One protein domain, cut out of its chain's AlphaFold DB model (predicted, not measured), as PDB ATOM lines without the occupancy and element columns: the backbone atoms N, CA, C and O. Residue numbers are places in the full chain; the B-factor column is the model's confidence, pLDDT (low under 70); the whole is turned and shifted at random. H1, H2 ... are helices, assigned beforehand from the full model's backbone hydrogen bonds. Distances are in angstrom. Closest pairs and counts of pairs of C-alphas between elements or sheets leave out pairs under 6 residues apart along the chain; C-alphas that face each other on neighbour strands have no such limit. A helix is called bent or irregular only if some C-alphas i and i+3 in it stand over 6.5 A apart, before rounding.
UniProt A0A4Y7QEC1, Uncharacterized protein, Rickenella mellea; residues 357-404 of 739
ATOM      1  N   LEU A 357     325.593 304.656 253.311       95.94
ATOM      2  CA  LEU A 357     326.116 305.866 252.669       95.94
ATOM      3  C   LEU A 357     325.990 307.106 253.574       95.94
ATOM      4  O   LEU A 357     326.908 307.920 253.623       95.94
ATOM      5  N   ALA A 358     324.903 307.221 254.347       96.38
ATOM      6  CA  ALA A 358     324.754 308.289 255.339       96.38
ATOM      7  C   ALA A 358     325.723 308.131 256.527       96.38
ATOM      8  O   ALA A 358     326.136 309.132 257.107       96.38
ATOM      9  N   VAL A 359     326.119 306.898 256.878       96.81
ATOM     10  CA  VAL A 359     327.209 306.662 257.841       96.81
ATOM     11  C   VAL A 359     328.545 307.122 257.275       96.81
ATOM     12  O   VAL A 359     329.252 307.841 257.968       96.81
ATOM     13  N   ASP A 360     328.891 306.752 256.040       95.94
ATOM     14  CA  ASP A 360     330.174 307.146 255.440       95.94
ATOM     15  C   ASP A 360     330.330 308.678 255.393       95.94
ATOM     16  O   ASP A 360     331.326 309.203 255.886       95.94
ATOM     17  N   GLN A 361     329.290 309.406 254.969       96.31
ATOM     18  CA  GLN A 361     329.259 310.877 255.017       96.31
ATOM     19  C   GLN A 361     329.383 311.449 256.443       96.31
ATOM     20  O   GLN A 361     329.971 312.512 256.649       96.31
ATOM     21  N   MET A 362     328.821 310.773 257.451       96.56
ATOM     22  CA  MET A 362     328.897 311.214 258.847       96.56
ATOM     23  C   MET A 362     330.273 310.932 259.470       96.56
ATOM     24  O   MET A 362     330.757 311.740 260.262       96.56
ATOM     25  N   ILE A 363     330.934 309.843 259.064       95.38
ATOM     26  CA  ILE A 363     332.333 309.535 259.389       95.38
ATOM     27  C   ILE A 363     333.263 310.591 258.771       95.38
ATOM     28  O   ILE A 363     334.114 311.135 259.471       95.38
ATOM     29  N   GLU A 364     333.075 310.937 257.495       95.38
ATOM     30  CA  GLU A 364     333.853 311.972 256.795       95.38
ATOM     31  C   GLU A 364     333.717 313.353 257.455       95.38
ATOM     32  O   GLU A 364     334.726 314.018 257.717       95.38
ATOM     33  N   ARG A 365     332.489 313.764 257.812       96.38
ATOM     34  CA  ARG A 365     332.241 314.996 258.582       96.38
ATOM     35  C   ARG A 365     332.913 314.960 259.955       96.38
ATOM     36  O   ARG A 365     333.614 315.907 260.307       96.38
ATOM     37  N   ALA A 366     332.761 313.868 260.707       95.50
ATOM     38  CA  ALA A 366     333.374 313.723 262.028       95.50
ATOM     39  C   ALA A 366     334.916 313.770 261.974       95.50
ATOM     40  O   ALA A 366     335.539 314.379 262.842       95.50
ATOM     41  N   HIS A 367     335.538 313.193 260.938       91.00
ATOM     42  CA  HIS A 367     336.982 313.311 260.692       91.00
ATOM     43  C   HIS A 367     337.407 314.719 260.244       91.00
ATOM     44  O   HIS A 367     338.516 315.146 260.554       91.00
ATOM     45  N   SER A 368     336.520 315.464 259.579       95.50
ATOM     46  CA  SER A 368     336.729 316.869 259.192       95.50
ATOM     47  C   SER A 368     336.551 317.867 260.352       95.50
ATOM     48  O   SER A 368     336.617 319.074 260.137       95.50
ATOM     49  N   GLY A 369     336.331 317.386 261.583       92.88
ATOM     50  CA  GLY A 369     336.194 318.216 262.785       92.88
ATOM     51  C   GLY A 369     334.769 318.683 263.095       92.88
ATOM     52  O   GLY A 369     334.582 319.506 263.989       92.88
ATOM     53  N   ASP A 370     333.752 318.158 262.403       96.19
ATOM     54  CA  ASP A 370     332.349 318.413 262.734       96.19
ATOM     55  C   ASP A 370     331.991 317.749 264.076       96.19
ATOM     56  O   ASP A 370     331.865 316.525 264.189       96.19
ATOM     57  N   MET A 371     331.837 318.579 265.107       94.12
ATOM     58  CA  MET A 371     331.601 318.139 266.481       94.12
ATOM     59  C   MET A 371     330.230 317.483 266.686       94.12
ATOM     60  O   MET A 371     330.115 316.596 267.536       94.12
ATOM     61  N   ASP A 372     329.210 317.855 265.907       93.88
ATOM     62  CA  ASP A 372     327.873 317.260 266.004       93.88
ATOM     63  C   ASP A 372     327.813 315.923 265.252       93.88
ATOM     64  O   ASP A 372     327.223 314.957 265.748       93.88
ATOM     65  N   ALA A 373     328.511 315.802 264.117       95.06
ATOM     66  CA  ALA A 373     328.743 314.511 263.466       95.06
ATOM     67  C   ALA A 373     329.558 313.570 264.368       95.06
ATOM     68  O   ALA A 373     329.188 312.408 264.535       95.06
ATOM     69  N   LEU A 374     330.608 314.071 265.030       95.00
ATOM     70  CA  LEU A 374     331.416 313.300 265.979       95.00
ATOM     71  C   LEU A 374     330.609 312.851 267.210       95.00
ATOM     72  O   LEU A 374     330.745 311.707 267.651       95.00
ATOM     73  N   ALA A 375     329.756 313.717 267.764       93.94
ATOM     74  CA  ALA A 375     328.857 313.360 268.863       93.94
ATOM     75  C   ALA A 375     327.843 312.283 268.441       93.94
ATOM     76  O   ALA A 375     327.628 311.314 269.173       93.94
ATOM     77  N   THR A 376     327.282 312.408 267.236       94.75
ATOM     78  CA  THR A 376     326.327 311.438 266.679       94.75
ATOM     79  C   THR A 376     327.005 310.093 266.397       94.75
ATOM     80  O   THR A 376     326.496 309.054 266.816       94.75
ATOM     81  N   MET A 377     328.206 310.084 265.807       95.88
ATOM     82  CA  MET A 377     328.991 308.860 265.596       95.88
ATOM     83  C   MET A 377     329.362 308.160 266.907       95.88
ATOM     84  O   MET A 377     329.290 306.933 266.973       95.88
ATOM     85  N   LYS A 378     329.697 308.900 267.975       93.94
ATOM     86  CA  LYS A 378     329.910 308.313 269.312       93.94
ATOM     87  C   LYS A 378     328.648 307.621 269.834       93.94
ATOM     88  O   LYS A 378     328.730 306.468 270.252       93.94
ATOM     89  N   PHE A 379     327.493 308.287 269.761       94.88
ATOM     90  CA  PHE A 379     326.210 307.732 270.205       94.88
ATOM     91  C   PHE A 379     325.829 306.453 269.439       94.88
ATOM     92  O   PHE A 379     325.593 305.413 270.050       94.88
ATOM     93  N   VAL A 380     325.842 306.491 268.102       95.38
ATOM     94  CA  VAL A 380     325.425 305.338 267.282       95.38
ATOM     95  C   VAL A 380     326.471 304.213 267.306       95.38
ATOM     96  O   VAL A 380     326.116 303.040 267.225       95.38
ATOM     97  N   SER A 381     327.760 304.520 267.495       95.81
ATOM     98  CA  SER A 381     328.781 303.483 267.701       95.81
ATOM     99  C   SER A 381     328.637 302.774 269.053       95.81
ATOM    100  O   SER A 381     328.908 301.576 269.125       95.81
ATOM    101  N   HIS A 382     328.188 303.466 270.105       94.31
ATOM    102  CA  HIS A 382     327.869 302.857 271.401       94.31
ATOM    103  C   HIS A 382     326.647 301.924 271.301       94.31
ATOM    104  O   HIS A 382     326.730 300.755 271.677       94.31
ATOM    105  N   ASP A 383     325.556 302.396 270.691       95.88
ATOM    106  CA  ASP A 383     324.359 301.595 270.392       95.88
ATOM    107  C   ASP A 383     324.677 300.329 269.564       95.88
ATOM    108  O   ASP A 383     324.285 299.213 269.923       95.88
ATOM    109  N   ALA A 384     325.483 300.473 268.506       95.81
ATOM    110  CA  ALA A 384     325.937 299.357 267.678       95.81
ATOM    111  C   ALA A 384     326.706 298.292 268.480       95.81
ATOM    112  O   ALA A 384     326.535 297.093 268.252       95.81
ATOM    113  N   GLN A 385     327.558 298.722 269.416       90.19
ATOM    114  CA  GLN A 385     328.368 297.826 270.244       90.19
ATOM    115  C   GLN A 385     327.508 297.052 271.248       90.19
ATOM    116  O   GLN A 385     327.667 295.833 271.349       90.19
ATOM    117  N   ASN A 386     326.564 297.726 271.906       91.50
ATOM    118  CA  ASN A 386     325.672 297.122 272.899       91.50
ATOM    119  C   ASN A 386     324.580 296.241 272.267       91.50
ATOM    120  O   ASN A 386     324.086 295.315 272.909       91.50
ATOM    121  N   THR A 387     324.233 296.469 270.997       92.56
ATOM    122  CA  THR A 387     323.329 295.587 270.245       92.56
ATOM    123  C   THR A 387     323.953 294.186 270.080       92.56
ATOM    124  O   THR A 387     325.069 294.085 269.555       92.56
ATOM    125  N   PRO A 388     323.265 293.090 270.475       90.44
ATOM    126  CA  PRO A 388     323.749 291.719 270.300       90.44
ATOM    127  C   PRO A 388     324.065 291.367 268.843       90.44
ATOM    128  O   PRO A 388     323.359 291.770 267.925       90.44
ATOM    129  N   ALA A 389     325.103 290.557 268.609       88.31
ATOM    130  CA  ALA A 389     325.635 290.312 267.262       88.31
ATOM    131  C   ALA A 389     324.602 289.787 266.240       88.31
ATOM    132  O   ALA A 389     324.700 290.121 265.064       88.31
ATOM    133  N   VAL A 390     323.607 289.011 266.688       89.75
ATOM    134  CA  VAL A 390     322.539 288.439 265.842       89.75
ATOM    135  C   VAL A 390     321.486 289.483 265.433       89.75
ATOM    136  O   VAL A 390     320.848 289.328 264.396       89.75
ATOM    137  N   SER A 391     321.311 290.556 266.212       93.75
ATOM    138  CA  SER A 391     320.328 291.621 265.962       93.75
ATOM    139  C   SER A 391     320.936 292.919 265.416       93.75
ATOM    140  O   SER A 391     320.210 293.893 265.217       93.75
ATOM    141  N   ARG A 392     322.249 292.955 265.139       95.81
ATOM    142  CA  ARG A 392     322.907 294.131 264.550       95.81
ATOM    143  C   ARG A 392     322.433 294.375 263.120       95.81
ATOM    144  O   ARG A 392     322.571 293.531 262.239       95.81
ATOM    145  N   THR A 393     321.949 295.585 262.874       97.44
ATOM    146  CA  THR A 393     321.648 296.077 261.525       97.44
ATOM    147  C   THR A 393     322.924 296.213 260.689       97.44
ATOM    148  O   THR A 393     324.011 296.450 261.218       97.44
ATOM    149  N   ALA A 394     322.802 296.154 259.357       96.06
ATOM    150  CA  ALA A 394     323.935 296.369 258.447       96.06
ATOM    151  C   ALA A 394     324.640 297.724 258.676       96.06
ATOM    152  O   ALA A 394     325.856 297.825 258.528       96.06
ATOM    153  N   VAL A 395     323.887 298.745 259.101       96.94
ATOM    154  CA  VAL A 395     324.396 300.069 259.489       96.94
ATOM    155  C   VAL A 395     325.292 299.971 260.730       96.94
ATOM    156  O   VAL A 395     326.430 300.430 260.698       96.94
ATOM    157  N   GLN A 396     324.827 299.315 261.798       96.62
ATOM    158  CA  GLN A 396     325.608 299.107 263.024       96.62
ATOM    159  C   GLN A 396     326.870 298.260 262.770       96.62
ATOM    160  O   GLN A 396     327.940 298.595 263.276       96.62
ATOM    161  N   VAL A 397     326.783 297.207 261.942       95.25
ATOM    162  CA  VAL A 397     327.953 296.404 261.529       95.25
ATOM    163  C   VAL A 397     328.971 297.259 260.767       95.25
ATOM    164  O   VAL A 397     330.166 297.205 261.060       95.25
ATOM    165  N   HIS A 398     328.517 298.093 259.828       95.50
ATOM    166  CA  HIS A 398     329.390 298.991 259.066       95.50
ATOM    167  C   HIS A 398     330.069 300.042 259.954       95.50
ATOM    168  O   HIS A 398     331.269 300.270 259.809       95.50
ATOM    169  N   ILE A 399     329.344 300.619 260.924       95.62
ATOM    170  CA  ILE A 399     329.910 301.532 261.931       95.62
ATOM    171  C   ILE A 399     331.004 300.832 262.742       95.62
ATOM    172  O   ILE A 399     332.097 301.376 262.864       95.62
ATOM    173  N   ILE A 400     330.749 299.628 263.270       93.19
ATOM    174  CA  ILE A 400     331.750 298.872 264.045       93.19
ATOM    175  C   ILE A 400     333.022 298.642 263.220       93.19
ATOM    176  O   ILE A 400     334.118 298.825 263.746       93.19
ATOM    177  N   ASN A 401     332.877 298.294 261.939       92.94
ATOM    178  CA  ASN A 401     334.002 297.977 261.064       92.94
ATOM    179  C   ASN A 401     334.802 299.222 260.637       92.94
ATOM    180  O   ASN A 401     336.022 299.225 260.770       92.94
ATOM    181  N   LYS A 402     334.149 300.284 260.137       91.12
ATOM    182  CA  LYS A 402     334.848 301.475 259.609       91.12
ATOM    183  C   LYS A 402     335.231 302.511 260.666       91.12
ATOM    184  O   LYS A 402     336.298 303.101 260.553       91.12
ATOM    185  N   TRP A 403     334.389 302.765 261.672       88.38
ATOM    186  CA  TRP A 403     334.645 303.846 262.640       88.38
ATOM    187  C   TRP A 403     335.776 303.506 263.616       88.38
ATOM    188  O   TRP A 403     336.515 304.390 264.037       88.38
ATOM    189  N   ARG A 404     335.937 302.222 263.967       76.50
ATOM    190  CA  ARG A 404     337.041 301.768 264.830       76.50
ATOM    191  C   ARG A 404     338.361 301.593 264.068       76.50
ATOM    192  O   ARG A 404     339.405 301.817 264.668       76.50
TER     193      ARG A 404
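This is residues 357 to 404 of the 739 residues of an uncharacterized protein of Rickenella mellea (UniProt A0A4Y7QEC1). One long helix, H2, makes one side of the domain, and two shorter helices, H1 and H3, cross its other side, H1 over its first half and H3 over its second. H1 and H3 run nearly the same way with only a thin contact between them, and the links at the two ends of H2 hold the two C-alphas farthest apart, those of Gly 369 and Val 390. The printed part has 48 residues with three named helices, in the order H1, H2, H3, and no named strand; the class is all helix, with 38 residues in the helices. The whole is compact, with a radius of gyration of the C-alphas of 10.4 A, and its outline is elongated, 33 by 17 by 15 A.

H2, the longest helix, holds residues 371 to 386 and measures 22.8 A from first to last C-alpha, from Met 371 at (331.601, 318.139, 266.481) to Asn 386 at (325.672, 297.122, 272.899). H1 holds residues 357 to 367 and measures 15.4 A; C-alpha 357 is at (326.116, 305.866, 252.669). H3 holds residues 394 to 404 and measures 15.5 A; C-alpha 404 is at (337.041, 301.768, 264.830). H3 is neither bent nor irregular, but only just: C-alphas 401 and 404 are 6.1 A apart.

H2 touches H1 with residues 372 to 377 alone, and the closest C-alphas are those of Ala 366 and Leu 374, 4.4 A apart. H1 and H2 run opposite ways at a steep tilt of 58 degrees. H2 touches H3 with residues 380 to 385 alone, and the closest C-alphas are those of Ala 384 and Gln 396, 4.7 A apart. H2 and H3 run opposite ways at a steep tilt of 66 degrees. H1 and H3 only just touch, with 3 pairs of C-alphas within 8 A, the closest those of Ile 363 and Trp 403 at 6.9 A. They run the same way at a shallow tilt of 22 degrees. The helix packing is mostly crossed, but only just: of the 3 pairs that touch, 1 is at a shallow tilt. Every O i to N i+4 pair is within hydrogen-bond range in H1 and H2; in H3, 6 of 7 are.

The two C-alphas farthest apart, those of Gly 369 and Val 390, are separated by 32.9 A, and the first and last printed C-alphas, those of Leu 357 and Arg 404, by 16.9 A. The link from H1 to H2 is tight, with 3 residues, and the link from H2 to H3 is short, with 7. The printed part has no cut. The mean pLDDT of the printed part is 94.0, and no printed residue is under 70.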